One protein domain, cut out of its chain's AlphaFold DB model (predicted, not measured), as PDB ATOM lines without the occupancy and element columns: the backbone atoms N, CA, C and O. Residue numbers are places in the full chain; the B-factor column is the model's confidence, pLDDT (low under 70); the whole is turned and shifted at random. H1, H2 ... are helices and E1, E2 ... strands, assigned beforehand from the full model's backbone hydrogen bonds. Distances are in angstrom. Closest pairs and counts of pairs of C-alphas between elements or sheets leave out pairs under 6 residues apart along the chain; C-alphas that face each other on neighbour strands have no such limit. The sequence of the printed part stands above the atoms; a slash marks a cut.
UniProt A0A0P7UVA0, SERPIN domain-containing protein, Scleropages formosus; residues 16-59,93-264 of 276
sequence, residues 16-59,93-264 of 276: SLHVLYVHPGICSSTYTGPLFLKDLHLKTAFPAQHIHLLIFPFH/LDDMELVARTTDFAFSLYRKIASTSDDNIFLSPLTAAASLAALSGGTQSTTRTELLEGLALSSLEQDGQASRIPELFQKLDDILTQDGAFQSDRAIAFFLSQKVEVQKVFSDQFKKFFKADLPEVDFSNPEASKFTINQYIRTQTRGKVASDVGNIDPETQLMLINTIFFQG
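This is residues 16 to 59 and 93 to 264 of the 276 residues of the protein "SERPIN domain-containing protein" of Scleropages formosus (UniProt A0A0P7UVA0). A small sheet of three strands lies between H6 on one face and H2 on the other, and H1, H3, H4 and H5 gather round H2. The long unnamed stretch 23 to 59 returns to E1, where residues 54 to 55 pair with 18 to 19. The printed part has 216 residues, with six named helices and three strands running E1 H1 H2 H3 H4 E2 H5 H6 E3; the sheet's order is E1 - E3 - E2, all antiparallel, and the class is mixed. It is compact, with a radius of gyration of the C-alphas of 16.9 A, and spans 46 by 44 by 35 A.

E1, residues 16 to 22, begins at C-alpha 16 (14.416, 26.054, -32.708). Then come H1, residues 93 to 114, 31.5 A long; H2, 125 to 138, 20.4 A; H3, 141 to 150; H4, 164 to 177; E2, 183 to 193, 31.5 A; H5, 200 to 210; and H6, 222 to 236, 20.8 A. E3, residues 254 to 263, 29.8 A, ends at C-alpha 263 (13.592, 36.422, -39.268).

Within hydrogen-bond range are N 20 of E1 and O 256 of E3, 2.9 A, and N 189 of E2 and O 257 of E3, 2.8 A. In three layers, helices on both faces of a sheet, H2 and H6 lie over E3 and E2 at heights over the sheet of 9.5 A and 9.7 A. H2, the hub, touches H3 in a hairpin at a shallow tilt of 9 degrees; the closest C-alphas, of Ser 136 and Arg 144, are 5.1 A apart. With residues 125 to 129 alone it touches residues 102 to 109 of H1, closest at the C-alphas of Pro 125 and Ala 106, 5.0 A. H2, H4 and H5 form a bundle, a group of helices side by side. Every O i to N i+4 pair is within hydrogen-bond range in H1, H3, H4, H5 and H6; H2 has 9 of 10.

Residues 60 to 92 are not printed, and C-alphas 59 and 93 are 38.8 A apart. The links H3 to H4, H5 to H6 and H6 to E3 are long. In the model, 62 printed residues have pLDDT under 70, among them 16 to 59.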
ATOM      1  N   SER A  16      14.164  27.403 -33.228       37.66
ATOM      2  CA  SER A  16      14.416  26.054 -32.708       37.66
ATOM      3  C   SER A  16      15.458  26.095 -31.602       37.66
ATOM      4  O   SER A  16      16.400  26.893 -31.625       37.66
ATOM      5  N   LEU A  17      15.257  25.203 -30.639       35.12
ATOM      6  CA  LEU A  17      16.204  24.831 -29.603       35.12
ATOM      7  C   LEU A  17      16.491  23.346 -29.812       35.12
ATOM      8  O   LEU A  17      15.548  22.553 -29.818       35.12
ATOM      9  N   HIS A  18      17.759  22.979 -29.987       50.56
ATOM     10  CA  HIS A  18      18.166  21.580 -29.918       50.56
ATOM     11  C   HIS A  18      19.117  21.393 -28.742       50.56
ATOM     12  O   HIS A  18      20.067  22.159 -28.555       50.56
ATOM     13  N   VAL A  19      18.831  20.366 -27.946       37.34
ATOM     14  CA  VAL A  19      19.601  20.002 -26.756       37.34
ATOM     15  C   VAL A  19      20.223  18.633 -26.983       37.34
ATOM     16  O   VAL A  19      19.531  17.711 -27.413       37.34
ATOM     17  N   LEU A  20      21.516  18.509 -26.701       39.44
ATOM     18  CA  LEU A  20      22.252  17.249 -26.703       39.44
ATOM     19  C   LEU A  20      22.880  17.030 -25.320       39.44
ATOM     20  O   LEU A  20      23.562  17.915 -24.804       39.44
ATOM     21  N   TYR A  21      22.672  15.846 -24.744       28.75
ATOM     22  CA  TYR A  21      23.192  15.450 -23.430       28.75
ATOM     23  C   TYR A  21      24.339  14.447 -23.583       28.75
ATOM     24  O   TYR A  21      24.255  13.547 -24.421       28.75
ATOM     25  N   VAL A  22      25.381  14.570 -22.756       32.47
ATOM     26  CA  VAL A  22      26.491  13.607 -22.683       32.47
ATOM     27  C   VAL A  22      26.633  13.071 -21.251       32.47
ATOM     28  O   VAL A  22      26.851  13.840 -20.310       32.47
ATOM     29  N   HIS A  23      26.527  11.742 -21.101       25.34
ATOM     30  CA  HIS A  23      26.540  11.018 -19.820       25.34
ATOM     31  C   HIS A  23      27.874  10.321 -19.498       25.34
ATOM     32  O   HIS A  23      28.539   9.843 -20.420       25.34
ATOM     33  N   PRO A  24      28.222  10.137 -18.205       30.25
ATOM     34  CA  PRO A  24      29.448   9.444 -17.790       30.25
ATOM     35  C   PRO A  24      29.473   7.952 -18.136       30.25
ATOM     36  O   PRO A  24      30.548   7.409 -18.359       30.25
ATOM     37  N   GLY A  25      28.317   7.280 -18.224       28.89
ATOM     38  CA  GLY A  25      28.224   5.848 -18.564       28.89
ATOM     39  C   GLY A  25      28.713   5.480 -19.976       28.89
ATOM     40  O   GLY A  25      28.805   4.302 -20.307       28.89
ATOM     41  N   ILE A  26      29.042   6.482 -20.798       32.56
ATOM     42  CA  ILE A  26      29.654   6.347 -22.130       32.56
ATOM     43  C   ILE A  26      31.199   6.419 -22.032       32.56
ATOM     44  O   ILE A  26      31.910   6.023 -22.952       32.56
ATOM     45  N   CYS A  27      31.755   6.832 -20.889       28.73
ATOM     46  CA  CYS A  27      33.192   6.962 -20.657       28.73
ATOM     47  C   CYS A  27      33.734   5.760 -19.865       28.73
ATOM     48  O   CYS A  27      33.591   5.664 -18.648       28.73
ATOM     49  N   SER A  28      34.409   4.839 -20.553       26.00
ATOM     50  CA  SER A  28      35.169   3.746 -19.934       26.00
ATOM     51  C   SER A  28      36.668   4.052 -20.010       26.00
ATOM     52  O   SER A  28      37.328   3.594 -20.938       26.00
ATOM     53  N   SER A  29      37.215   4.795 -19.046       28.23
ATOM     54  CA  SER A  29      38.402   4.383 -18.270       28.23
ATOM     55  C   SER A  29      38.866   5.484 -17.307       28.23
ATOM     56  O   SER A  29      38.744   6.675 -17.561       28.23
ATOM     57  N   THR A  30      39.365   5.042 -16.157       30.67
ATOM     58  CA  THR A  30      39.953   5.811 -15.055       30.67
ATOM     59  C   THR A  30      41.237   6.527 -15.472       30.67
ATOM     60  O   THR A  30      42.242   5.854 -15.692       30.67
ATOM     61  N   TYR A  31      41.253   7.866 -15.474       26.70
ATOM     62  CA  TYR A  31      42.492   8.640 -15.329       26.70
ATOM     63  C   TYR A  31      42.250  10.053 -14.771       26.70
ATOM     64  O   TYR A  31      41.308  10.742 -15.149       26.70
ATOM     65  N   THR A  32      43.124  10.484 -13.863       27.97
ATOM     66  CA  THR A  32      43.182  11.817 -13.250       27.97
ATOM     67  C   THR A  32      44.246  12.658 -13.968       27.97
ATOM     68  O   THR A  32      45.435  12.544 -13.684       27.97
ATOM     69  N   GLY A  33      43.833  13.484 -14.931       26.61
ATOM     70  CA  GLY A  33      44.688  14.439 -15.651       26.61
ATOM     71  C   GLY A  33      43.851  15.454 -16.449       26.61
ATOM     72  O   GLY A  33      42.664  15.198 -16.654       26.61
ATOM     73  N   PRO A  34      44.426  16.595 -16.887       25.88
ATOM     74  CA  PRO A  34      43.675  17.672 -17.539       25.88
ATOM     75  C   PRO A  34      43.021  17.169 -18.832       25.88
ATOM     76  O   PRO A  34      43.698  16.695 -19.752       25.88
ATOM     77  N   LEU A  35      41.688  17.236 -18.878       36.91
ATOM     78  CA  LEU A  35      40.860  16.600 -19.900       36.91
ATOM     79  C   LEU A  35      41.117  17.245 -21.281       36.91
ATOM     80  O   LEU A  35      40.764  18.388 -21.560       36.91
ATOM     81  N   PHE A  36      41.723  16.493 -22.197       31.44
ATOM     82  CA  PHE A  36      41.208  16.474 -23.571       31.44
ATOM     83  C   PHE A  36      39.880  15.700 -23.517       31.44
ATOM     84  O   PHE A  36      39.764  14.831 -22.657       31.44
ATOM     85  N   LEU A  37      38.915  15.882 -24.429       37.66
ATOM     86  CA  LEU A  37      37.813  14.907 -24.589       37.66
ATOM     87  C   LEU A  37      38.369  13.598 -25.205       37.66
ATOM     88  O   LEU A  37      37.925  13.140 -26.256       37.66
ATOM     89  N   LYS A  38      39.422  13.045 -24.592       29.58
ATOM     90  CA  LYS A  38      40.179  11.852 -24.973       29.58
ATOM     91  C   LYS A  38      39.384  10.580 -24.701       29.58
ATOM     92  O   LYS A  38      39.597   9.598 -25.398       29.58
ATOM     93  N   ASP A  39      38.431  10.641 -23.772       31.83
ATOM     94  CA  ASP A  39      37.733   9.461 -23.260       31.83
ATOM     95  C   ASP A  39      36.242   9.430 -23.600       31.83
ATOM     96  O   ASP A  39      35.504   8.615 -23.044       31.83
ATOM     97  N   LEU A  40      35.781  10.269 -24.539       32.94
ATOM     98  CA  LEU A  40      34.430  10.149 -25.086       32.94
ATOM     99  C   LEU A  40      34.373   8.933 -26.023       32.94
ATOM    100  O   LEU A  40      34.192   9.071 -27.228       32.94
ATOM    101  N   HIS A  41      34.581   7.731 -25.489       29.92
ATOM    102  CA  HIS A  41      34.389   6.486 -26.211       29.92
ATOM    103  C   HIS A  41      32.911   6.375 -26.584       29.92
ATOM    104  O   HIS A  41      32.107   5.815 -25.847       29.92
ATOM    105  N   LEU A  42      32.555   6.857 -27.772       30.05
ATOM    106  CA  LEU A  42      31.318   6.521 -28.468       30.05
ATOM    107  C   LEU A  42      31.380   5.033 -28.882       30.05
ATOM    108  O   LEU A  42      31.292   4.671 -30.046       30.05
ATOM    109  N   LYS A  43      31.578   4.123 -27.916       23.02
ATOM    110  CA  LYS A  43      31.495   2.680 -28.134       23.02
ATOM    111  C   LYS A  43      30.082   2.413 -28.619       23.02
ATOM    112  O   LYS A  43      29.143   2.457 -27.831       23.02
ATOM    113  N   THR A  44      29.956   2.178 -29.924       30.45
ATOM    114  CA  THR A  44      28.687   1.944 -30.612       30.45
ATOM    115  C   THR A  44      27.660   3.033 -30.284       30.45
ATOM    116  O   THR A  44      26.809   2.829 -29.431       30.45
ATOM    117  N   ALA A  45      27.701   4.190 -30.947       28.41
ATOM    118  CA  ALA A  45      26.687   5.241 -30.776       28.41
ATOM    119  C   ALA A  45      25.645   5.265 -31.911       28.41
ATOM    120  O   ALA A  45      25.228   6.319 -32.375       28.41
ATOM    121  N   PHE A  46      25.193   4.082 -32.342       32.16
ATOM    122  CA  PHE A  46      23.905   3.897 -33.022       32.16
ATOM    123  C   PHE A  46      23.062   2.683 -32.539       32.16
ATOM    124  O   PHE A  46      22.197   2.242 -33.296       32.16
ATOM    125  N   PRO A  47      23.182   2.129 -31.311       21.83
ATOM    126  CA  PRO A  47      22.058   1.464 -30.681       21.83
ATOM    127  C   PRO A  47      21.173   2.557 -30.075       21.83
ATOM    128  O   PRO A  47      21.617   3.437 -29.339       21.83
ATOM    129  N   ALA A  48      19.905   2.545 -30.457       24.16
ATOM    130  CA  ALA A  48      18.894   3.425 -29.904       24.16
ATOM    131  C   ALA A  48      18.860   3.274 -28.376       24.16
ATOM    132  O   ALA A  48      18.400   2.230 -27.935       24.16
ATOM    133  N   GLN A  49      19.325   4.268 -27.597       22.59
ATOM    134  CA  GLN A  49      18.736   4.542 -26.272       22.59
ATOM    135  C   GLN A  49      19.143   5.826 -25.524       22.59
ATOM    136  O   GLN A  49      18.336   6.232 -24.699       22.59
ATOM    137  N   HIS A  50      20.252   6.539 -25.787       25.27
ATOM    138  CA  HIS A  50      20.604   7.696 -24.920       25.27
ATOM    139  C   HIS A  50      21.128   8.963 -25.625       25.27
ATOM    140  O   HIS A  50      21.925   9.704 -25.063       25.27
ATOM    141  N   ILE A  51      20.640   9.263 -26.835       27.78
ATOM    142  CA  ILE A  51      20.725  10.615 -27.419       27.78
ATOM    143  C   ILE A  51      19.318  11.217 -27.388       27.78
ATOM    144  O   ILE A  51      18.500  10.955 -28.270       27.78
ATOM    145  N   HIS A  52      19.021  12.015 -26.362       28.89
ATOM    146  CA  HIS A  52      17.781  12.790 -26.309       28.89
ATOM    147  C   HIS A  52      17.967  14.094 -27.084       28.89
ATOM    148  O   HIS A  52      18.218  15.143 -26.499       28.89
ATOM    149  N   LEU A  53      17.845  14.023 -28.413       29.55
ATOM    150  CA  LEU A  53      17.659  15.209 -29.244       29.55
ATOM    151  C   LEU A  53      16.224  15.704 -29.020       29.55
ATOM    152  O   LEU A  53      15.297  15.292 -29.716       29.55
ATOM    153  N   LEU A  54      16.020  16.535 -27.996       28.38
ATOM    154  CA  LEU A  54      14.716  17.150 -27.755       28.38
ATOM    155  C   LEU A  54      14.477  18.208 -28.835       28.38
ATOM    156  O   LEU A  54      15.113  19.261 -28.850       28.38
ATOM    157  N   ILE A  55      13.584  17.884 -29.768       31.64
ATOM    158  CA  ILE A  55      13.094  18.781 -30.813       31.64
ATOM    159  C   ILE A  55      11.702  19.222 -30.384       31.64
ATOM    160  O   ILE A  55      10.789  18.406 -30.290       31.64
ATOM    161  N   PHE A  56      11.544  20.510 -30.102       28.09
ATOM    162  CA  PHE A  56      10.245  21.061 -29.732       28.09
ATOM    163  C   PHE A  56       9.360  21.200 -30.987       28.09
ATOM    164  O   PHE A  56       9.785  21.848 -31.950       28.09
ATOM    165  N   PRO A  57       8.150  20.604 -31.014       24.38
ATOM    166  CA  PRO A  57       7.281  20.640 -32.184       24.38
ATOM    167  C   PRO A  57       6.723  22.047 -32.418       24.38
ATOM    168  O   PRO A  57       6.210  22.702 -31.509       24.38
ATOM    169  N   PHE A  58       6.789  22.510 -33.666       32.66
ATOM    170  CA  PHE A  58       6.202  23.784 -34.086       32.66
ATOM    171  C   PHE A  58       4.724  23.601 -34.461       32.66
ATOM    172  O   PHE A  58       4.363  22.623 -35.102       32.66
ATOM    173  N   HIS A  59       3.838  24.533 -34.110       26.02
ATOM    174  CA  HIS A  59       2.415  24.472 -34.476       26.02
ATOM    175  C   HIS A  59       2.156  25.386 -35.684       26.02
ATOM    176  O   HIS A  59       2.256  26.605 -35.559       26.02
ATOM    177  N   LEU A  93      36.600  25.846 -53.484       86.88
ATOM    178  CA  LEU A  93      36.166  24.451 -53.627       86.88
ATOM    179  C   LEU A  93      35.817  23.821 -52.270       86.88
ATOM    180  O   LEU A  93      34.851  23.069 -52.179       86.88
ATOM    181  N   ASP A  94      36.554  24.177 -51.218       87.12
ATOM    182  CA  ASP A  94      36.317  23.676 -49.864       87.12
ATOM    183  C   ASP A  94      35.040  24.243 -49.237       87.12
ATOM    184  O   ASP A  94      34.333  23.521 -48.537       87.12
ATOM    185  N   ASP A  95      34.708  25.510 -49.509       87.38
ATOM    186  CA  ASP A  95      33.455  26.111 -49.037       87.38
ATOM    187  C   ASP A  95      32.251  25.411 -49.681       87.38
ATOM    188  O   ASP A  95      31.264  25.095 -49.015       87.38
ATOM    189  N   MET A  96      32.345  25.134 -50.985       87.25
ATOM    190  CA  MET A  96      31.306  24.417 -51.727       87.25
ATOM    191  C   MET A  96      31.161  22.970 -51.249       87.25
ATOM    192  O   MET A  96      30.038  22.489 -51.089       87.25
ATOM    193  N   GLU A  97      32.279  22.294 -50.978       91.00
ATOM    194  CA  GLU A  97      32.283  20.949 -50.401       91.00
ATOM    195  C   GLU A  97      31.664  20.957 -48.995       91.00
ATOM    196  O   GLU A  97      30.789  20.137 -48.718       91.00
ATOM    197  N   LEU A  98      32.006  21.918 -48.125       91.00
ATOM    198  CA  LEU A  98      31.379  22.057 -46.804       91.00
ATOM    199  C   LEU A  98      29.855  22.208 -46.921       91.00
ATOM    200  O   LEU A  98      29.105  21.537 -46.206       91.00
ATOM    201  N   VAL A  99      29.375  23.065 -47.824       88.44
ATOM    202  CA  VAL A  99      27.935  23.260 -48.058       88.44
ATOM    203  C   VAL A  99      27.273  21.968 -48.549       88.44
ATOM    204  O   VAL A  99      26.191  21.613 -48.075       88.44
ATOM    205  N   ALA A 100      27.919  21.226 -49.450       90.31
ATOM    206  CA  ALA A 100      27.409  19.944 -49.930       90.31
ATOM    207  C   ALA A 100      27.322  18.905 -48.796       90.31
ATOM    208  O   ALA A 100      26.265  18.312 -48.581       90.31
ATOM    209  N   ARG A 101      28.384  18.747 -48.000       90.25
ATOM    210  CA  ARG A 101      28.429  17.775 -46.894       90.25
ATOM    211  C   ARG A 101      27.465  18.101 -45.766       90.25
ATOM    212  O   ARG A 101      26.741  17.227 -45.294       90.25
ATOM    213  N   THR A 102      27.374  19.371 -45.382       85.31
ATOM    214  CA  THR A 102      26.386  19.810 -44.387       85.31
ATOM    215  C   THR A 102      24.947  19.628 -44.884       85.31
ATOM    216  O   THR A 102      24.054  19.361 -44.078       85.31
ATOM    217  N   THR A 103      24.712  19.680 -46.200       86.94
ATOM    218  CA  THR A 103      23.419  19.345 -46.817       86.94
ATOM    219  C   THR A 103      23.120  17.842 -46.746       86.94
ATOM    220  O   THR A 103      22.003  17.456 -46.391       86.94
ATOM    221  N   ASP A 104      24.102  16.976 -47.003       87.31
ATOM    222  CA  ASP A 104      23.946  15.522 -46.851       87.31
ATOM    223  C   ASP A 104      23.632  15.131 -45.399       87.31
ATOM    224  O   ASP A 104      22.709  14.345 -45.133       87.31
ATOM    225  N   PHE A 105      24.352  15.736 -44.450       86.94
ATOM    226  CA  PHE A 105      24.070  15.620 -43.022       86.94
ATOM    227  C   PHE A 105      22.643  16.082 -42.699       86.94
ATOM    228  O   PHE A 105      21.904  15.361 -42.029       86.94
ATOM    229  N   ALA A 106      22.215  17.234 -43.228       83.81
ATOM    230  CA  ALA A 106      20.873  17.772 -43.015       83.81
ATOM    231  C   ALA A 106      19.771  16.788 -43.412       83.81
ATOM    232  O   ALA A 106      18.838  16.551 -42.642       83.81
ATOM    233  N   PHE A 107      19.882  16.192 -44.601       85.75
ATOM    234  CA  PHE A 107      18.904  15.220 -45.077       85.75
ATOM    235  C   PHE A 107      18.918  13.934 -44.253       85.75
ATOM    236  O   PHE A 107      17.856  13.370 -43.982       85.75
ATOM    237  N   SER A 108      20.097  13.467 -43.842       86.38
ATOM    238  CA  SER A 108      20.229  12.277 -42.998       86.38
ATOM    239  C   SER A 108      19.620  12.495 -41.615       86.38
ATOM    240  O   SER A 108      18.825  11.668 -41.164       86.38
ATOM    241  N   LEU A 109      19.899  13.643 -40.994       83.12
ATOM    242  CA  LEU A 109      19.313  14.052 -39.722       83.12
ATOM    243  C   LEU A 109      17.787  14.179 -39.828       83.12
ATOM    244  O   LEU A 109      17.066  13.588 -39.026       83.12
ATOM    245  N   TYR A 110      17.286  14.877 -40.852       82.62
ATOM    246  CA  TYR A 110      15.850  15.023 -41.091       82.62
ATOM    247  C   TYR A 110      15.150  13.666 -41.237       82.62
ATOM    248  O   TYR A 110      14.157  13.421 -40.558       82.62
ATOM    249  N   ARG A 111      15.682  12.757 -42.073       84.75
ATOM    250  CA  ARG A 111      15.117  11.406 -42.251       84.75
ATOM    251  C   ARG A 111      15.071  10.634 -40.937       84.75
ATOM    252  O   ARG A 111      14.089   9.948 -40.673       84.75
ATOM    253  N   LYS A 112      16.119  10.747 -40.115       84.56
ATOM    254  CA  LYS A 112      16.174  10.074 -38.816       84.56
ATOM    255  C   LYS A 112      15.083  10.592 -37.881       84.56
ATOM    256  O   LYS A 112      14.382   9.780 -37.290       84.56
ATOM    257  N   ILE A 113      14.889  11.905 -37.799       76.81
ATOM    258  CA  ILE A 113      13.854  12.514 -36.951       76.81
ATOM    259  C   ILE A 113      12.454  12.162 -37.467       76.81
ATOM    260  O   ILE A 113      11.627  11.667 -36.707       76.81
ATOM    261  N   ALA A 114      12.215  12.325 -38.770       81.50
ATOM    262  CA  ALA A 114      10.934  12.018 -39.406       81.50
ATOM    263  C   ALA A 114      10.549  10.532 -39.306       81.50
ATOM    264  O   ALA A 114       9.381  10.193 -39.418       81.50
ATOM    265  N   SER A 115      11.512   9.633 -39.067       85.75
ATOM    266  CA  SER A 115      11.222   8.216 -38.803       85.75
ATOM    267  C   SER A 115      10.686   7.934 -37.393       85.75
ATOM    268  O   SER A 115      10.248   6.818 -37.129       85.75
ATOM    269  N   THR A 116      10.744   8.913 -36.483       78.44
ATOM    270  CA  THR A 116      10.372   8.747 -35.064       78.44
ATOM    271  C   THR A 116       9.057   9.420 -34.686       78.44
ATOM    272  O   THR A 116       8.456   9.030 -33.688       78.44
ATOM    273  N   SER A 117       8.606  10.409 -35.459       79.12
ATOM    274  CA  SER A 117       7.337  11.104 -35.248       79.12
ATOM    275  C   SER A 117       6.838  11.733 -36.553       79.12
ATOM    276  O   SER A 117       7.643  12.152 -37.387       79.12
ATOM    277  N   ASP A 118       5.515  11.844 -36.681       81.06
ATOM    278  CA  ASP A 118       4.817  12.586 -37.739       81.06
ATOM    279  C   ASP A 118       4.599  14.075 -37.379       81.06
ATOM    280  O   ASP A 118       3.890  14.803 -38.080       81.06
ATOM    281  N   ASP A 119       5.186  14.542 -36.275       78.62
ATOM    282  CA  ASP A 119       5.099  15.932 -35.835       78.62
ATOM    283  C   ASP A 119       5.825  16.904 -36.778       78.62
ATOM    284  O   ASP A 119       6.689  16.554 -37.584       78.62
ATOM    285  N   ASN A 120       5.510  18.191 -36.632       68.06
ATOM    286  CA  ASN A 120       6.220  19.245 -37.345       68.06
ATOM    287  C   ASN A 120       7.681  19.328 -36.885       68.06
ATOM    288  O   ASN A 120       7.968  19.608 -35.720       68.06
ATOM    289  N   ILE A 121       8.599  19.186 -37.839       69.69
ATOM    290  CA  ILE A 121      10.038  19.269 -37.603       69.69
ATOM    291  C   ILE A 121      10.533  20.664 -37.993       69.69
ATOM    292  O   ILE A 121      10.418  21.079 -39.146       69.69
ATOM    293  N   PHE A 122      11.144  21.368 -37.041       69.25
ATOM    294  CA  PHE A 122      11.879  22.603 -37.298       69.25
ATOM    295  C   PHE A 122      13.308  22.452 -36.772       69.25
ATOM    296  O   PHE A 122      13.508  22.208 -35.582       69.25
ATOM    297  N   LEU A 123      14.304  22.541 -37.661       72.12
ATOM    298  CA  LEU A 123      15.709  22.381 -37.291       72.12
ATOM    299  C   LEU A 123      16.647  23.269 -38.109       72.12
ATOM    300  O   LEU A 123      16.336  23.625 -39.244       72.12
ATOM    301  N   SER A 124      17.814  23.587 -37.541       79.25
ATOM    302  CA  SER A 124      18.920  24.229 -38.261       79.25
ATOM    303  C   SER A 124      20.062  23.233 -38.463       79.25
ATOM    304  O   SER A 124      20.882  23.056 -37.558       79.25
ATOM    305  N   PRO A 125      20.149  22.587 -39.640       82.19
ATOM    306  CA  PRO A 125      21.195  21.603 -39.895       82.19
ATOM    307  C   PRO A 125      22.594  22.203 -39.822       82.19
ATOM    308  O   PRO A 125      23.499  21.573 -39.293       82.19
ATOM    309  N   LEU A 126      22.750  23.440 -40.300       83.00
ATOM    310  CA  LEU A 126      24.023  24.149 -40.267       83.00
ATOM    311  C   LEU A 126      24.501  24.384 -38.831       83.00
ATOM    312  O   LEU A 126      25.654  24.111 -38.523       83.00
ATOM    313  N   THR A 127      23.618  24.852 -37.943       83.19
ATOM    314  CA  THR A 127      23.985  25.110 -36.541       83.19
ATOM    315  C   THR A 127      24.266  23.802 -35.799       83.19
ATOM    316  O   THR A 127      25.219  23.726 -35.027       83.19
ATOM    317  N   ALA A 128      23.493  22.744 -36.075       85.56
ATOM    318  CA  ALA A 128      23.760  21.409 -35.543       85.56
ATOM    319  C   ALA A 128      25.123  20.871 -36.015       85.56
ATOM    320  O   ALA A 128      25.930  20.438 -35.192       85.56
ATOM    321  N   ALA A 129      25.422  20.975 -37.312       89.62
ATOM    322  CA  ALA A 129      26.703  20.558 -37.869       89.62
ATOM    323  C   ALA A 129      27.871  21.353 -37.275       89.62
ATOM    324  O   ALA A 129      28.842  20.753 -36.825       89.62
ATOM    325  N   ALA A 130      27.746  22.681 -37.191       89.75
ATOM    326  CA  ALA A 130      28.746  23.550 -36.580       89.75
ATOM    327  C   ALA A 130      29.007  23.162 -35.119       89.75
ATOM    328  O   ALA A 130      30.156  23.031 -34.715       89.75
ATOM    329  N   SER A 131      27.956  22.895 -34.338       88.81
ATOM    330  CA  SER A 131      28.108  22.496 -32.937       88.81
ATOM    331  C   SER A 131      28.824  21.155 -32.747       88.81
ATOM    332  O   SER A 131      29.657  21.019 -31.853       88.81
ATOM    333  N   LEU A 132      28.555  20.175 -33.611       90.00
ATOM    334  CA  LEU A 132      29.209  18.866 -33.568       90.00
ATOM    335  C   LEU A 132      30.634  18.913 -34.145       90.00
ATOM    336  O   LEU A 132      31.516  18.220 -33.647       90.00
ATOM    337  N   ALA A 133      30.892  19.761 -35.143       91.31
ATOM    338  CA  ALA A 133      32.242  20.031 -35.638       91.31
ATOM    339  C   ALA A 133      33.091  20.754 -34.580       91.31
ATOM    340  O   ALA A 133      34.276  20.477 -34.418       91.31
ATOM    341  N   ALA A 134      32.477  21.648 -33.807       89.81
ATOM    342  CA  ALA A 134      33.128  22.292 -32.681       89.81
ATOM    343  C   ALA A 134      33.443  21.283 -31.564       89.81
ATOM    344  O   ALA A 134      34.544  21.300 -31.013       89.81
ATOM    345  N   LEU A 135      32.526  20.342 -31.292       88.31
ATOM    346  CA  LEU A 135      32.777  19.217 -30.388       88.31
ATOM    347  C   LEU A 135      33.946  18.357 -30.880       88.31
ATOM    348  O   LEU A 135      34.822  18.014 -30.089       88.31
ATOM    349  N   SER A 136      34.009  18.066 -32.185       88.00
ATOM    350  CA  SER A 136      35.063  17.214 -32.746       88.00
ATOM    351  C   SER A 136      36.465  17.809 -32.574       88.00
ATOM    352  O   SER A 136      37.434  17.060 -32.424       88.00
ATOM    353  N   GLY A 137      36.584  19.141 -32.515       84.88
ATOM    354  CA  GLY A 137      37.826  19.856 -32.196       84.88
ATOM    355  C   GLY A 137      38.360  19.614 -30.779       84.88
ATOM    356  O   GLY A 137      39.561  19.733 -30.557       84.88
ATOM    357  N   GLY A 138      37.496  19.242 -29.830       81.75
ATOM    358  CA  GLY A 138      37.895  18.898 -28.460       81.75
ATOM    359  C   GLY A 138      38.176  17.407 -28.259       81.75
ATOM    360  O   GLY A 138      38.766  17.029 -27.245       81.75
ATOM    361  N   THR A 139      37.760  16.571 -29.216       83.06
ATOM    362  CA  THR A 139      37.882  15.103 -29.188       83.06
ATOM    363  C   THR A 139      39.107  14.595 -29.948       83.06
ATOM    364  O   THR A 139      39.698  15.313 -30.755       83.06
ATOM    365  N   GLN A 140      39.493  13.340 -29.711       79.50
ATOM    366  CA  GLN A 140      40.615  12.684 -30.391       79.50
ATOM    367  C   GLN A 140      40.234  11.281 -30.886       79.50
ATOM    368  O   GLN A 140      39.203  10.739 -30.491       79.50
ATOM    369  N   SER A 141      41.102  10.683 -31.712       84.44
ATOM    370  CA  SER A 141      41.018   9.275 -32.130       84.44
ATOM    371  C   SER A 141      39.629   8.909 -32.690       84.44
ATOM    372  O   SER A 141      39.044   9.682 -33.449       84.44
ATOM    373  N   THR A 142      39.094   7.754 -32.296       84.25
ATOM    374  CA  THR A 142      37.817   7.190 -32.746       84.25
ATOM    375  C   THR A 142      36.652   8.167 -32.633       84.25
ATOM    376  O   THR A 142      35.889   8.306 -33.580       84.25
ATOM    377  N   THR A 143      36.534   8.898 -31.524       81.56
ATOM    378  CA  THR A 143      35.433   9.849 -31.307       81.56
ATOM    379  C   THR A 143      35.421  10.947 -32.358       81.56
ATOM    380  O   THR A 143      34.370  11.309 -32.886       81.56
ATOM    381  N   ARG A 144      36.605  11.483 -32.667       84.94
ATOM    382  CA  ARG A 144      36.748  12.523 -33.677       84.94
ATOM    383  C   ARG A 144      36.362  11.977 -35.047       84.94
ATOM    384  O   ARG A 144      35.592  12.625 -35.749       84.94
ATOM    385  N   THR A 145      36.859  10.792 -35.394       85.88
ATOM    386  CA  THR A 145      36.544  10.127 -36.664       85.88
ATOM    387  C   THR A 145      35.043   9.889 -36.811       85.88
ATOM    388  O   THR A 145      34.467  10.311 -37.805       85.88
ATOM    389  N   GLU A 146      34.384   9.321 -35.801       85.75
ATOM    390  CA  GLU A 146      32.940   9.053 -35.835       85.75
ATOM    391  C   GLU A 146      32.105  10.336 -35.950       85.75
ATOM    392  O   GLU A 146      31.125  10.377 -36.696       85.75
ATOM    393  N   LEU A 147      32.500  11.414 -35.256       87.44
ATOM    394  CA  LEU A 147      31.841  12.717 -35.387       87.44
ATOM    395  C   LEU A 147      31.987  13.280 -36.803       87.44
ATOM    396  O   LEU A 147      31.007  13.753 -37.377       87.44
ATOM    397  N   LEU A 148      33.191  13.234 -37.377       89.88
ATOM    398  CA  LEU A 148      33.430  13.738 -38.729       89.88
ATOM    399  C   LEU A 148      32.727  12.887 -39.792       89.88
ATOM    400  O   LEU A 148      32.148  13.451 -40.718       89.88
ATOM    401  N   GLU A 149      32.690  11.565 -39.633       89.25
ATOM    402  CA  GLU A 149      31.949  10.661 -40.517       89.25
ATOM    403  C   GLU A 149      30.443  10.913 -40.445       89.25
ATOM    404  O   GLU A 149      29.788  11.055 -41.479       89.25
ATOM    405  N   GLY A 150      29.893  11.047 -39.234       86.06
ATOM    406  CA  GLY A 150      28.479  11.361 -39.026       86.06
ATOM    407  C   GLY A 150      28.070  12.711 -39.622       86.06
ATOM    408  O   GLY A 150      26.947  12.859 -40.104       86.06
ATOM    409  N   LEU A 151      28.989  13.680 -39.640       87.56
ATOM    410  CA  LEU A 151      28.812  14.983 -40.285       87.56
ATOM    411  C   LEU A 151      29.106  14.975 -41.792       87.56
ATOM    412  O   LEU A 151      28.920  16.000 -42.446       87.56
ATOM    413  N   ALA A 152      29.566  13.847 -42.337       88.75
ATOM    414  CA  ALA A 152      30.090  13.717 -43.695       88.75
ATOM    415  C   ALA A 152      31.268  14.668 -44.002       88.75
ATOM    416  O   ALA A 152      31.482  15.039 -45.151       88.75
ATOM    417  N   LEU A 153      32.049  15.063 -42.993       91.19
ATOM    418  CA  LEU A 153      33.165  16.011 -43.112       91.19
ATOM    419  C   LEU A 153      34.542  15.341 -43.176       91.19
ATOM    420  O   LEU A 153      35.544  16.047 -43.261       91.19
ATOM    421  N   SER A 154      34.626  14.007 -43.160       89.62
ATOM    422  CA  SER A 154      35.910  13.290 -43.192       89.62
ATOM    423  C   SER A 154      36.767  13.643 -44.415       89.62
ATOM    424  O   SER A 154      37.986  13.686 -44.309       89.62
ATOM    425  N   SER A 155      36.153  13.961 -45.563       89.12
ATOM    426  CA  SER A 155      36.875  14.392 -46.776       89.12
ATOM    427  C   SER A 155      37.526  15.773 -46.659       89.12
ATOM    428  O   SER A 155      38.404  16.102 -47.454       89.12
ATOM    429  N   LEU A 156      37.093  16.586 -45.694       89.50
ATOM    430  CA  LEU A 156      37.632  17.920 -45.430       89.50
ATOM    431  C   LEU A 156      38.744  17.903 -44.378       89.50
ATOM    432  O   LEU A 156      39.373  18.937 -44.152       89.50
ATOM    433  N   GLU A 157      38.996  16.762 -43.735       88.12
ATOM    434  CA  GLU A 157      40.136  16.607 -42.840       88.12
ATOM    435  C   GLU A 157      41.432  16.466 -43.650       88.12
ATOM    436  O   GLU A 157      41.496  15.754 -44.650       88.12
ATOM    437  N   GLN A 158      42.474  17.184 -43.228       86.69
ATOM    438  CA  GLN A 158      43.810  17.094 -43.810       86.69
ATOM    439  C   GLN A 158      44.851  17.028 -42.700       86.69
ATOM    440  O   GLN A 158      44.792  17.794 -41.730       86.69
ATOM    441  N   ASP A 159      45.829  16.140 -42.873       81.94
ATOM    442  CA  ASP A 159      46.918  15.954 -41.920       81.94
ATOM    443  C   ASP A 159      47.658  17.272 -41.668       81.94
ATOM    444  O   ASP A 159      48.049  17.994 -42.587       81.94
ATOM    445  N   GLY A 160      47.822  17.612 -40.389       80.88
ATOM    446  CA  GLY A 160      48.471  18.853 -39.961       80.88
ATOM    447  C   GLY A 160      47.608  20.119 -40.058       80.88
ATOM    448  O   GLY A 160      48.077  21.179 -39.653       80.88
ATOM    449  N   GLN A 161      46.352  20.042 -40.518       86.00
ATOM    450  CA  GLN A 161      45.445  21.196 -40.644       86.00
ATOM    451  C   GLN A 161      44.213  21.086 -39.732       86.00
ATOM    452  O   GLN A 161      43.066  21.172 -40.172       86.00
ATOM    453  N   ALA A 162      44.434  20.956 -38.422       82.88
ATOM    454  CA  ALA A 162      43.352  20.799 -37.440       82.88
ATOM    455  C   ALA A 162      42.330  21.960 -37.426       82.88
ATOM    456  O   ALA A 162      41.181  21.759 -37.037       82.88
ATOM    457  N   SER A 163      42.730  23.163 -37.864       88.38
ATOM    458  CA  SER A 163      41.856  24.351 -37.910       88.38
ATOM    459  C   SER A 163      41.049  24.489 -39.205       88.38
ATOM    460  O   SER A 163      40.163  25.333 -39.254       88.38
ATOM    461  N   ARG A 164      41.270  23.637 -40.216       90.75
ATOM    462  CA  ARG A 164      40.626  23.749 -41.537       90.75
ATOM    463  C   ARG A 164      39.100  23.728 -41.465       90.75
ATOM    464  O   ARG A 164      38.446  24.640 -41.950       90.75
ATOM    465  N   ILE A 165      38.522  22.709 -40.829       92.81
ATOM    466  CA  ILE A 165      37.062  22.595 -40.677       92.81
ATOM    467  C   ILE A 165      36.491  23.778 -39.862       92.81
ATOM    468  O   ILE A 165      35.551  24.411 -40.344       92.81
ATOM    469  N   PRO A 166      37.043  24.133 -38.679       92.56
ATOM    470  CA  PRO A 166      36.634  25.338 -37.952       92.56
ATOM    471  C   PRO A 166      36.696  26.635 -38.774       92.56
ATOM    472  O   PRO A 166      35.770  27.440 -38.709       92.56
ATOM    473  N   GLU A 167      37.747  26.834 -39.572       92.56
ATOM    474  CA  GLU A 167      37.907  28.009 -40.436       92.56
ATOM    475  C   GLU A 167      36.848  28.069 -41.540       92.56
ATOM    476  O   GLU A 167      36.309  29.143 -41.806       92.56
ATOM    477  N   LEU A 168      36.491  26.930 -42.142       92.94
ATOM    478  CA  LEU A 168      35.416  26.870 -43.137       92.94
ATOM    479  C   LEU A 168      34.056  27.235 -42.520       92.94
ATOM    480  O   LEU A 168      33.297  28.001 -43.113       92.94
ATOM    481  N   PHE A 169      33.760  26.750 -41.308       91.38
ATOM    482  CA  PHE A 169      32.544  27.147 -40.587       91.38
ATOM    483  C   PHE A 169      32.545  28.635 -40.226       91.38
ATOM    484  O   PHE A 169      31.519  29.290 -40.404       91.38
ATOM    485  N   GLN A 170      33.680  29.179 -39.776       91.06
ATOM    486  CA  GLN A 170      33.818  30.608 -39.484       91.06
ATOM    487  C   GLN A 170      33.577  31.454 -40.740       91.06
ATOM    488  O   GLN A 170      32.773  32.381 -40.716       91.06
ATOM    489  N   LYS A 171      34.216  31.100 -41.860       89.50
ATOM    490  CA  LYS A 171      34.056  31.808 -43.134       89.50
ATOM    491  C   LYS A 171      32.609  31.764 -43.623       89.50
ATOM    492  O   LYS A 171      32.082  32.782 -44.067       89.50
ATOM    493  N   LEU A 172      31.956  30.605 -43.524       86.38
ATOM    494  CA  LEU A 172      30.546  30.459 -43.876       86.38
ATOM    495  C   LEU A 172      29.644  31.313 -42.971       86.38
ATOM    496  O   LEU A 172      28.708  31.944 -43.459       86.38
ATOM    497  N   ASP A 173      29.927  31.370 -41.670       83.62
ATOM    498  CA  ASP A 173      29.207  32.220 -40.718       83.62
ATOM    499  C   ASP A 173      29.350  33.712 -41.054       83.62
ATOM    500  O   ASP A 173      28.359  34.446 -41.065       83.62
ATOM    501  N   ASP A 174      30.560  34.150 -41.402       84.62
ATOM    502  CA  ASP A 174      30.842  35.534 -41.781       84.62
ATOM    503  C   ASP A 174      30.127  35.915 -43.090       84.62
ATOM    504  O   ASP A 174      29.474  36.957 -43.147       84.62
ATOM    505  N   ILE A 175      30.132  35.042 -44.106       81.12
ATOM    506  CA  ILE A 175      29.373  35.249 -45.356       81.12
ATOM    507  C   ILE A 175      27.872  35.380 -45.068       81.12
ATOM    508  O   ILE A 175      27.200  36.258 -45.606       81.12
ATOM    509  N   LEU A 176      27.328  34.524 -44.199       76.19
ATOM    510  CA  LEU A 176      25.905  34.553 -43.864       76.19
ATOM    511  C   LEU A 176      25.506  35.789 -43.052       76.19
ATOM    512  O   LEU A 176      24.324  36.112 -43.015       76.19
ATOM    513  N   THR A 177      26.443  36.468 -42.393       73.94
ATOM    514  CA  THR A 177      26.149  37.606 -41.505       73.94
ATOM    515  C   THR A 177      26.510  38.972 -42.102       73.94
ATOM    516  O   THR A 177      26.015  39.983 -41.604       73.94
ATOM    517  N   GLN A 178      27.281  39.018 -43.197       70.56
ATOM    518  CA  GLN A 178      27.794  40.244 -43.831       70.56
ATOM    519  C   GLN A 178      26.717  41.267 -44.240       70.56
ATOM    520  O   GLN A 178      26.884  42.457 -43.978       70.56
ATOM    521  N   ASP A 179      25.597  40.837 -44.827       60.31
ATOM    522  CA  ASP A 179      24.644  41.771 -45.455       60.31
ATOM    523  C   ASP A 179      23.491  42.224 -44.545       60.31
ATOM    524  O   ASP A 179      22.604  42.964 -44.977       60.31
ATOM    525  N   GLY A 180      23.418  41.744 -43.297       55.03
ATOM    526  CA  GLY A 180      22.316  42.047 -42.367       55.03
ATOM    527  C   GLY A 180      20.913  41.604 -42.835       55.03
ATOM    528  O   GLY A 180      19.952  41.684 -42.068       55.03
ATOM    529  N   ALA A 181      20.781  41.106 -44.071       45.09
ATOM    530  CA  ALA A 181      19.578  40.511 -44.649       45.09
ATOM    531  C   ALA A 181      19.213  39.186 -43.967       45.09
ATOM    532  O   ALA A 181      18.046  38.790 -43.946       45.09
ATOM    533  N   PHE A 182      20.212  38.532 -43.374       52.88
ATOM    534  CA  PHE A 182      20.080  37.334 -42.567       52.88
ATOM    535  C   PHE A 182      20.388  37.690 -41.106       52.88
ATOM    536  O   PHE A 182      21.507  37.540 -40.621       52.88
ATOM    537  N   GLN A 183      19.380  38.195 -40.388       51.56
ATOM    538  CA  GLN A 183      19.441  38.266 -38.927       51.56
ATOM    539  C   GLN A 183      19.197  36.861 -38.372       51.56
ATOM    540  O   GLN A 183      18.086  36.529 -37.960       51.56
ATOM    541  N   SER A 184      20.217  36.003 -38.428       57.16
ATOM    542  CA  SER A 184      20.218  34.781 -37.632       57.16
ATOM    543  C   SER A 184      20.865  35.072 -36.291       57.16
ATOM    544  O   SER A 184      22.092  35.093 -36.190       57.16
ATOM    545  N   ASP A 185      20.045  35.256 -35.259       66.56
ATOM    546  CA  ASP A 185      20.543  35.131 -33.892       66.56
ATOM    547  C   ASP A 185      20.734  33.625 -33.655       66.56
ATOM    548  O   ASP A 185      19.796  32.903 -33.296       66.56
ATOM    549  N   ARG A 186      21.926  33.124 -33.995       74.69
ATOM    550  CA  ARG A 186      22.356  31.763 -33.675       74.69
ATOM    551  C   ARG A 186      23.295  31.806 -32.477       74.69
ATOM    552  O   ARG A 186      24.122  32.706 -32.381       74.69
ATOM    553  N   ALA A 187      23.183  30.824 -31.595       80.12
ATOM    554  CA  ALA A 187      24.127  30.636 -30.503       80.12
ATOM    555  C   ALA A 187      24.405  29.147 -30.316       80.12
ATOM    556  O   ALA A 187      23.515  28.306 -30.477       80.12
ATOM    557  N   ILE A 188      25.651  28.839 -29.976       86.50
ATOM    558  CA  ILE A 188      26.112  27.505 -29.602       86.50
ATOM    559  C   ILE A 188      26.701  27.645 -28.203       86.50
ATOM    560  O   ILE A 188      27.511  28.537 -27.964       86.50
ATOM    561  N   ALA A 189      26.288  26.790 -27.275       89.62
ATOM    562  CA  ALA A 189      26.848  26.739 -25.934       89.62
ATOM    563  C   ALA A 189      27.070  25.311 -25.471       89.62
ATOM    564  O   ALA A 189      26.211  24.448 -25.637       89.62
ATOM    565  N   PHE A 190      28.215  25.085 -24.846       89.06
ATOM    566  CA  PHE A 190      28.561  23.852 -24.160       89.06
ATOM    567  C   PHE A 190      28.534  24.132 -22.659       89.06
ATOM    568  O   PHE A 190      29.468  24.711 -22.111       89.06
ATOM    569  N   PHE A 191      27.442  23.743 -22.006       89.38
ATOM    570  CA  PHE A 191      27.311  23.802 -20.556       89.38
ATOM    571  C   PHE A 191      28.095  22.655 -19.940       89.38
ATOM    572  O   PHE A 191      27.787  21.487 -20.180       89.38
ATOM    573  N   LEU A 192      29.117  22.991 -19.170       87.81
ATOM    574  CA  LEU A 192      30.066  22.036 -18.620       87.81
ATOM    575  C   LEU A 192      29.823  21.853 -17.131       87.81
ATOM    576  O   LEU A 192      29.546  22.818 -16.421       87.81
ATOM    577  N   SER A 193      29.972  20.623 -16.649       85.62
ATOM    578  CA  SER A 193      30.056  20.395 -15.212       85.62
ATOM    579  C   SER A 193      31.284  21.112 -14.662       85.62
ATOM    580  O   SER A 193      32.353  21.044 -15.262       85.62
ATOM    581  N   GLN A 194      31.177  21.684 -13.464       83.81
ATOM    582  CA  GLN A 194      32.330  22.209 -12.711       83.81
ATOM    583  C   GLN A 194      33.427  21.156 -12.447       83.81
ATOM    584  O   GLN A 194      34.534  21.486 -12.034       83.81
ATOM    585  N   LYS A 195      33.122  19.872 -12.668       80.31
ATOM    586  CA  LYS A 195      34.066  18.753 -12.570       80.31
ATOM    587  C   LYS A 195      34.938  18.583 -13.823       80.31
ATOM    588  O   LYS A 195      35.875  17.791 -13.791       80.31
ATOM    589  N   VAL A 196      34.621  19.276 -14.921       77.19
ATOM    590  CA  VAL A 196      35.319  19.163 -16.207       77.19
ATOM    591  C   VAL A 196      36.289  20.325 -16.367       77.19
ATOM    592  O   VAL A 196      35.885  21.479 -16.459       77.19
ATOM    593  N   GLU A 197      37.578  20.014 -16.465       80.12
ATOM    594  CA  GLU A 197      38.602  21.005 -16.788       80.12
ATOM    595  C   GLU A 197      38.716  21.178 -18.308       80.12
ATOM    596  O   GLU A 197      38.922  20.209 -19.042       80.12
ATOM    597  N   VAL A 198      38.602  22.420 -18.786       79.50
ATOM    598  CA  VAL A 198      38.708  22.747 -20.212       79.50
ATOM    599  C   VAL A 198      40.046  23.387 -20.525       79.50
ATOM    600  O   VAL A 198      40.424  24.412 -19.959       79.50
ATOM    601  N   GLN A 199      40.739  22.840 -21.520       81.19
ATOM    602  CA  GLN A 199      41.963  23.454 -22.013       81.19
ATOM    603  C   GLN A 199      41.692  24.820 -22.633       81.19
ATOM    604  O   GLN A 199      40.860  24.972 -23.531       81.19
ATOM    605  N   LYS A 200      42.491  25.805 -22.221       85.12
ATOM    606  CA  LYS A 200      42.390  27.179 -22.716       85.12
ATOM    607  C   LYS A 200      42.454  27.262 -24.243       85.12
ATOM    608  O   LYS A 200      41.663  27.982 -24.838       85.12
ATOM    609  N   VAL A 201      43.333  26.483 -24.878       83.75
ATOM    610  CA  VAL A 201      43.469  26.452 -26.345       83.75
ATOM    611  C   VAL A 201      42.163  26.030 -27.020       83.75
ATOM    612  O   VAL A 201      41.745  26.670 -27.981       83.75
ATOM    613  N   PHE A 202      41.487  25.005 -26.493       83.94
ATOM    614  CA  PHE A 202      40.188  24.577 -27.008       83.94
ATOM    615  C   PHE A 202      39.130  25.663 -26.799       83.94
ATOM    616  O   PHE A 202      38.438  26.018 -27.746       83.94
ATOM    617  N   SER A 203      39.042  26.247 -25.598       86.25
ATOM    618  CA  SER A 203      38.081  27.323 -25.312       86.25
ATOM    619  C   SER A 203      38.274  28.541 -26.223       86.25
ATOM    620  O   SER A 203      37.304  29.077 -26.763       86.25
ATOM    621  N   ASP A 204      39.526  28.944 -26.451       88.69
ATOM    622  CA  ASP A 204      39.877  30.072 -27.316       88.69
ATOM    623  C   ASP A 204      39.496  29.788 -28.780       88.69
ATOM    624  O   ASP A 204      38.915  30.645 -29.447       88.69
ATOM    625  N   GLN A 205      39.766  28.579 -29.284       85.75
ATOM    626  CA  GLN A 205      39.379  28.167 -30.637       85.75
ATOM    627  C   GLN A 205      37.858  28.052 -30.795       85.75
ATOM    628  O   GLN A 205      37.311  28.498 -31.803       85.75
ATOM    629  N   PHE A 206      37.171  27.508 -29.791       87.06
ATOM    630  CA  PHE A 206      35.717  27.353 -29.766       87.06
ATOM    631  C   PHE A 206      35.010  28.712 -29.858       87.06
ATOM    632  O   PHE A 206      34.143  28.916 -30.710       87.06
ATOM    633  N   LYS A 207      35.466  29.688 -29.063       90.25
ATOM    634  CA  LYS A 207      34.986  31.075 -29.118       90.25
ATOM    635  C   LYS A 207      35.330  31.752 -30.441       90.25
ATOM    636  O   LYS A 207      34.478  32.419 -31.021       90.25
ATOM    637  N   LYS A 208      36.561  31.577 -30.931       89.94
ATOM    638  CA  LYS A 208      37.030  32.217 -32.166       89.94
ATOM    639  C   LYS A 208      36.241  31.744 -33.387       89.94
ATOM    640  O   LYS A 208      35.706  32.574 -34.114       89.94
ATOM    641  N   PHE A 209      36.207  30.437 -33.628       89.81
ATOM    642  CA  PHE A 209      35.709  29.884 -34.888       89.81
ATOM    643  C   PHE A 209      34.191  29.707 -34.911       89.81
ATOM    644  O   PHE A 209      33.579  29.887 -35.958       89.81
ATOM    645  N   PHE A 210      33.578  29.402 -33.765       88.62
ATOM    646  CA  PHE A 210      32.149  29.084 -33.691       88.62
ATOM    647  C   PHE A 210      31.317  30.143 -32.960       88.62
ATOM    648  O   PHE A 210      30.105  29.968 -32.851       88.62
ATOM    649  N   LYS A 211      31.943  31.224 -32.458       88.56
ATOM    650  CA  LYS A 211      31.282  32.278 -31.659       88.56
ATOM    651  C   LYS A 211      30.460  31.669 -30.508       88.56
ATOM    652  O   LYS A 211      29.342  32.094 -30.232       88.56
ATOM    653  N   ALA A 212      31.009  30.618 -29.899       86.88
ATOM    654  CA  ALA A 212      30.297  29.726 -28.999       86.88
ATOM    655  C   ALA A 212      30.755  29.877 -27.541       86.88
ATOM    656  O   ALA A 212      31.931  30.134 -27.267       86.88
ATOM    657  N   ASP A 213      29.825  29.676 -26.610       90.19
ATOM    658  CA  ASP A 213      30.035  29.871 -25.175       90.19
ATOM    659  C   ASP A 213      30.301  28.549 -24.434       90.19
ATOM    660  O   ASP A 213      29.800  27.487 -24.801       90.19
ATOM    661  N   LEU A 214      31.086  28.617 -23.357       89.94
ATOM    662  CA  LEU A 214      31.450  27.474 -22.503       89.94
ATOM    663  C   LEU A 214      31.124  27.773 -21.026       89.94
ATOM    664  O   LEU A 214      32.045  27.927 -20.224       89.94
ATOM    665  N   PRO A 215      29.845  27.975 -20.663       91.44
ATOM    666  CA  PRO A 215      29.459  28.236 -19.281       91.44
ATOM    667  C   PRO A 215      29.625  26.991 -18.402       91.44
ATOM    668  O   PRO A 215      29.263  25.880 -18.790       91.44
ATOM    669  N   GLU A 216      30.108  27.192 -17.180       91.62
ATOM    670  CA  GLU A 216      30.137  26.151 -16.152       91.62
ATOM    671  C   GLU A 216      28.835  26.152 -15.346       91.62
ATOM    672  O   GLU A 216      28.318  27.207 -14.968       91.62
ATOM    673  N   VAL A 217      28.310  24.962 -15.060       91.38
ATOM    674  CA  VAL A 217      27.105  24.742 -14.255       91.38
ATOM    675  C   VAL A 217      27.290  23.561 -13.307       91.38
ATOM    676  O   VAL A 217      28.029  22.614 -13.576       91.38
ATOM    677  N   ASP A 218      26.597  23.611 -12.174       92.88
ATOM    678  CA  ASP A 218      26.539  22.493 -11.237       92.88
ATOM    679  C   ASP A 218      25.348  21.590 -11.568       92.88
ATOM    680  O   ASP A 218      24.240  21.769 -11.051       92.88
ATOM    681  N   PHE A 219      25.577  20.604 -12.437       87.31
ATOM    682  CA  PHE A 219      24.549  19.632 -12.804       87.31
ATOM    683  C   PHE A 219      24.022  18.839 -11.601       87.31
ATOM    684  O   PHE A 219      22.862  18.439 -11.635       87.31
ATOM    685  N   SER A 220      24.784  18.711 -10.502       92.12
ATOM    686  CA  SER A 220      24.305  18.042  -9.282       92.12
ATOM    687  C   SER A 220      23.156  18.783  -8.587       92.12
ATOM    688  O   SER A 220      22.440  18.190  -7.780       92.12
ATOM    689  N   ASN A 221      22.922  20.043  -8.972       94.75
ATOM    690  CA  ASN A 221      21.726  20.814  -8.665       94.75
ATOM    691  C   ASN A 221      20.901  21.072  -9.952       94.75
ATOM    692  O   ASN A 221      21.035  22.136 -10.574       94.75
ATOM    693  N   PRO A 222      20.032  20.123 -10.364       90.50
ATOM    694  CA  PRO A 222      19.268  20.218 -11.609       90.50
ATOM    695  C   PRO A 222      18.408  21.475 -11.725       90.50
ATOM    696  O   PRO A 222      18.354  22.067 -12.798       90.50
ATOM    697  N   GLU A 223      17.777  21.920 -10.637       92.06
ATOM    698  CA  GLU A 223      16.912  23.107 -10.637       92.06
ATOM    699  C   GLU A 223      17.710  24.389 -10.909       92.06
ATOM    700  O   GLU A 223      17.342  25.192 -11.773       92.06
ATOM    701  N   ALA A 224      18.850  24.567 -10.232       93.00
ATOM    702  CA  ALA A 224      19.719  25.723 -10.453       93.00
ATOM    703  C   ALA A 224      20.358  25.706 -11.853       93.00
ATOM    704  O   ALA A 224      20.422  26.740 -12.530       93.00
ATOM    705  N   SER A 225      20.787  24.527 -12.315       91.69
ATOM    706  CA  SER A 225      21.303  24.332 -13.673       91.69
ATOM    707  C   SER A 225      20.247  24.666 -14.723       91.69
ATOM    708  O   SER A 225      20.504  25.457 -15.632       91.69
ATOM    709  N   LYS A 226      19.030  24.141 -14.563       90.44
ATOM    710  CA  LYS A 226      17.898  24.389 -15.458       90.44
ATOM    711  C   LYS A 226      17.552  25.871 -15.518       90.44
ATOM    712  O   LYS A 226      17.375  26.403 -16.613       90.44
ATOM    713  N   PHE A 227      17.522  26.559 -14.376       91.00
ATOM    714  CA  PHE A 227      17.328  28.007 -14.343       91.00
ATOM    715  C   PHE A 227      18.409  28.738 -15.151       91.00
ATOM    716  O   PHE A 227      18.082  29.542 -16.022       91.00
ATOM    717  N   THR A 228      19.683  28.423 -14.917       92.38
ATOM    718  CA  THR A 228      20.821  29.071 -15.593       92.38
ATOM    719  C   THR A 228      20.777  28.862 -17.108       92.38
ATOM    720  O   THR A 228      20.891  29.820 -17.877       92.38
ATOM    721  N   ILE A 229      20.542  27.625 -17.549       89.50
ATOM    722  CA  ILE A 229      20.469  27.266 -18.969       89.50
ATOM    723  C   ILE A 229      19.271  27.948 -19.643       89.50
ATOM    724  O   ILE A 229      19.412  28.534 -20.717       89.50
ATOM    725  N   ASN A 230      18.098  27.936 -19.006       88.44
ATOM    726  CA  ASN A 230      16.908  28.604 -19.532       88.44
ATOM    727  C   ASN A 230      17.117  30.125 -19.652       88.44
ATOM    728  O   ASN A 230      16.744  30.717 -20.665       88.44
ATOM    729  N   GLN A 231      17.767  30.767 -18.674       89.38
ATOM    730  CA  GLN A 231      18.100  32.196 -18.758       89.38
ATOM    731  C   GLN A 231      19.067  32.501 -19.906       89.38
ATOM    732  O   GLN A 231      18.882  33.490 -20.621       89.38
ATOM    733  N   TYR A 232      20.061  31.639 -20.129       88.00
ATOM    734  CA  TYR A 232      20.964  31.760 -21.270       88.00
ATOM    735  C   TYR A 232      20.199  31.667 -22.598       88.00
ATOM    736  O   TYR A 232      20.293  32.578 -23.419       88.00
ATOM    737  N   ILE A 233      19.363  30.638 -22.784       81.69
ATOM    738  CA  ILE A 233      18.539  30.463 -23.997       81.69
ATOM    739  C   ILE A 233      17.639  31.679 -24.217       81.69
ATOM    740  O   ILE A 233      17.555  32.210 -25.327       81.69
ATOM    741  N   ARG A 234      16.976  32.155 -23.160       83.75
ATOM    742  CA  ARG A 234      16.116  33.338 -23.223       83.75
ATOM    743  C   ARG A 234      16.900  34.572 -23.663       83.75
ATOM    744  O   ARG A 234      16.400  35.342 -24.476       83.75
ATOM    745  N   THR A 235      18.119  34.751 -23.165       85.31
ATOM    746  CA  THR A 235      18.983  35.883 -23.526       85.31
ATOM    747  C   THR A 235      19.409  35.801 -24.991       85.31
ATOM    748  O   THR A 235      19.164  36.743 -25.745       85.31
ATOM    749  N   GLN A 236      19.942  34.653 -25.423       80.19
ATOM    750  CA  GLN A 236      20.411  34.445 -26.801       80.19
ATOM    751  C   GLN A 236      19.285  34.552 -27.836       80.19
ATOM    752  O   GLN A 236      19.491  34.998 -28.960       80.19
ATOM    753  N   THR A 237      18.058  34.203 -27.449       74.44
ATOM    754  CA  THR A 237      16.880  34.275 -28.326       74.44
ATOM    755  C   THR A 237      16.074  35.564 -28.155       74.44
ATOM    756  O   THR A 237      14.980  35.680 -28.709       74.44
ATOM    757  N   ARG A 238      16.572  36.541 -27.380       79.94
ATOM    758  CA  ARG A 238      15.879  37.807 -27.057       79.94
ATOM    759  C   ARG A 238      14.457  37.596 -26.514       79.94
ATOM    760  O   ARG A 238      13.538  38.355 -26.816       79.94
ATOM    761  N   GLY A 239      14.265  36.525 -25.751       75.81
ATOM    762  CA  GLY A 239      12.997  36.129 -25.149       75.81
ATOM    763  C   GLY A 239      11.998  35.468 -26.097       75.81
ATOM    764  O   GLY A 239      10.859  35.254 -25.692       75.81
ATOM    765  N   LYS A 240      12.387  35.155 -27.341       70.81
ATOM    766  CA  LYS A 240      11.477  34.599 -28.356       70.81
ATOM    767  C   LYS A 240      11.263  33.094 -28.218       70.81
ATOM    768  O   LYS A 240      10.218  32.597 -28.628       70.81
ATOM    769  N   VAL A 241      12.221  32.377 -27.630       66.88
ATOM    770  CA  VAL A 241      12.047  30.969 -27.261       66.88
ATOM    771  C   VAL A 241      11.628  30.909 -25.797       66.88
ATOM    772  O   VAL A 241      12.391  31.290 -24.909       66.88
ATOM    773  N   ALA A 242      10.406  30.430 -25.549       58.44
ATOM    774  CA  ALA A 242       9.968  30.041 -24.216       58.44
ATOM    775  C   ALA A 242      10.744  28.773 -23.828       58.44
ATOM    776  O   ALA A 242      10.423  27.675 -24.271       58.44
ATOM    777  N   SER A 243      11.849  28.954 -23.109       62.41
ATOM    778  CA  SER A 243      12.763  27.879 -22.737       62.41
ATOM    779  C   SER A 243      12.174  27.041 -21.608       62.41
ATOM    780  O   SER A 243      11.963  27.563 -20.511       62.41
ATOM    781  N   ASP A 244      11.984  25.749 -21.849       63.19
ATOM    782  CA  ASP A 244      11.875  24.768 -20.777       63.19
ATOM    783  C   ASP A 244      12.749  23.568 -21.147       63.19
ATOM    784  O   ASP A 244      12.294  22.587 -21.737       63.19
ATOM    785  N   VAL A 245      14.058  23.684 -20.881       73.62
ATOM    786  CA  VAL A 245      14.920  22.496 -20.869       73.62
ATOM    787  C   VAL A 245      14.276  21.484 -19.922       73.62
ATOM    788  O   VAL A 245      13.814  21.844 -18.836       73.62
ATOM    789  N   GLY A 246      14.166  20.238 -20.381       74.88
ATOM    790  CA  GLY A 246      13.511  19.165 -19.641       74.88
ATOM    791  C   GLY A 246      14.259  18.789 -18.360       74.88
ATOM    792  O   GLY A 246      15.028  19.570 -17.799       74.88
ATOM    793  N   ASN A 247      14.035  17.570 -17.882       80.75
ATOM    794  CA  ASN A 247      14.770  17.074 -16.725       80.75
ATOM    795  C   ASN A 247      16.266  16.992 -17.051       80.75
ATOM    796  O   ASN A 247      16.652  16.442 -18.082       80.75
ATOM    797  N   ILE A 248      17.086  17.538 -16.156       83.19
ATOM    798  CA  ILE A 248      18.542  17.467 -16.229       83.19
ATOM    799  C   ILE A 248      18.992  16.362 -15.285       83.19
ATOM    800  O   ILE A 248      18.640  16.373 -14.106       83.19
ATOM    801  N   ASP A 249      19.764  15.414 -15.800       82.81
ATOM    802  CA  ASP A 249      20.353  14.375 -14.970       82.81
ATOM    803  C   ASP A 249      21.538  14.945 -14.161       82.81
ATOM    804  O   ASP A 249      22.444  15.541 -14.767       82.81
ATOM    805  N   PRO A 250      21.567  14.743 -12.829       87.81
ATOM    806  CA  PRO A 250      22.658  15.163 -11.952       87.81
ATOM    807  C   PRO A 250      24.070  14.725 -12.358       87.81
ATOM    808  O   PRO A 250      25.052  15.359 -11.966       87.81
ATOM    809  N   GLU A 251      24.195  13.642 -13.124       84.25
ATOM    810  CA  GLU A 251      25.472  13.083 -13.560       84.25
ATOM    811  C   GLU A 251      25.989  13.672 -14.882       84.25
ATOM    812  O   GLU A 251      27.114  13.369 -15.291       84.25
ATOM    813  N   THR A 252      25.209  14.534 -15.545       80.00
ATOM    814  CA  THR A 252      25.595  15.187 -16.809       80.00
ATOM    815  C   THR A 252      26.969  15.858 -16.683       80.00
ATOM    816  O   THR A 252      27.234  16.578 -15.723       80.00
ATOM    817  N   GLN A 253      27.861  15.623 -17.653       81.88
ATOM    818  CA  GLN A 253      29.189  16.265 -17.694       81.88
ATOM    819  C   GLN A 253      29.251  17.413 -18.702       81.88
ATOM    820  O   GLN A 253      29.964  18.393 -18.494       81.88
ATOM    821  N   LEU A 254      28.488  17.292 -19.787       85.06
ATOM    822  CA  LEU A 254      28.409  18.265 -20.863       85.06
ATOM    823  C   LEU A 254      26.984  18.267 -21.426       85.06
ATOM    824  O   LEU A 254      26.431  17.213 -21.749       85.06
ATOM    825  N   MET A 255      26.417  19.457 -21.593       84.38
ATOM    826  CA  MET A 255      25.178  19.679 -22.327       84.38
ATOM    827  C   MET A 255      25.432  20.676 -23.454       84.38
ATOM    828  O   MET A 255      25.796  21.827 -23.213       84.38
ATOM    829  N   LEU A 256      25.217  20.241 -24.690       86.25
ATOM    830  CA  LEU A 256      25.261  21.114 -25.851       86.25
ATOM    831  C   LEU A 256      23.868  21.710 -26.089       86.25
ATOM    832  O   LEU A 256      22.886  20.995 -26.286       86.25
ATOM    833  N   ILE A 257      23.815  23.035 -26.110       83.75
ATOM    834  CA  ILE A 257      22.658  23.837 -26.474       83.75
ATOM    835  C   ILE A 257      22.971  24.568 -27.769       83.75
ATOM    836  O   ILE A 257      23.952  25.307 -27.856       83.75
ATOM    837  N   ASN A 258      22.112  24.401 -28.768       80.31
ATOM    838  CA  ASN A 258      22.098  25.286 -29.916       80.31
ATOM    839  C   ASN A 258      20.752  26.008 -30.018       80.31
ATOM    840  O   ASN A 258      19.684  25.463 -29.734       80.31
ATOM    841  N   THR A 259      20.808  27.274 -30.406       72.56
ATOM    842  CA  THR A 259      19.616  28.076 -30.653       72.56
ATOM    843  C   THR A 259      19.756  28.746 -31.992       72.56
ATOM    844  O   THR A 259      20.825  29.255 -32.325       72.56
ATOM    845  N   ILE A 260      18.664  28.794 -32.739       72.56
ATOM    846  CA  ILE A 260      18.565  29.642 -33.917       72.56
ATOM    847  C   ILE A 260      17.234  30.375 -33.903       72.56
ATOM    848  O   ILE A 260      16.164  29.782 -33.751       72.56
ATOM    849  N   PHE A 261      17.310  31.683 -34.087       68.62
ATOM    850  CA  PHE A 261      16.171  32.512 -34.412       68.62
ATOM    851  C   PHE A 261      16.341  33.027 -35.838       68.62
ATOM    852  O   PHE A 261      17.360  33.634 -36.165       68.62
ATOM    853  N   PHE A 262      15.343  32.777 -36.682       66.06
ATOM    854  CA  PHE A 262      15.332  33.252 -38.057       66.06
ATOM    855  C   PHE A 262      14.184  34.237 -38.278       66.06
ATOM    856  O   PHE A 262      13.015  33.929 -38.028       66.06
ATOM    857  N   GLN A 263      14.536  35.412 -38.803       60.66
ATOM    858  CA  GLN A 263      13.592  36.422 -39.268       60.66
ATOM    859  C   GLN A 263      14.040  36.967 -40.623       60.66
ATOM    860  O   GLN A 263      14.959  37.777 -40.722       60.66
ATOM    861  N   GLY A 264      13.369  36.514 -41.679       58.09
ATOM    862  CA  GLY A 264      13.571  37.005 -43.038       58.09
ATOM    863  C   GLY A 264      12.499  38.014 -43.443       58.09
ATOM    864  O   GLY A 264      11.332  37.888 -43.066       58.09
TER     865      GLY A 264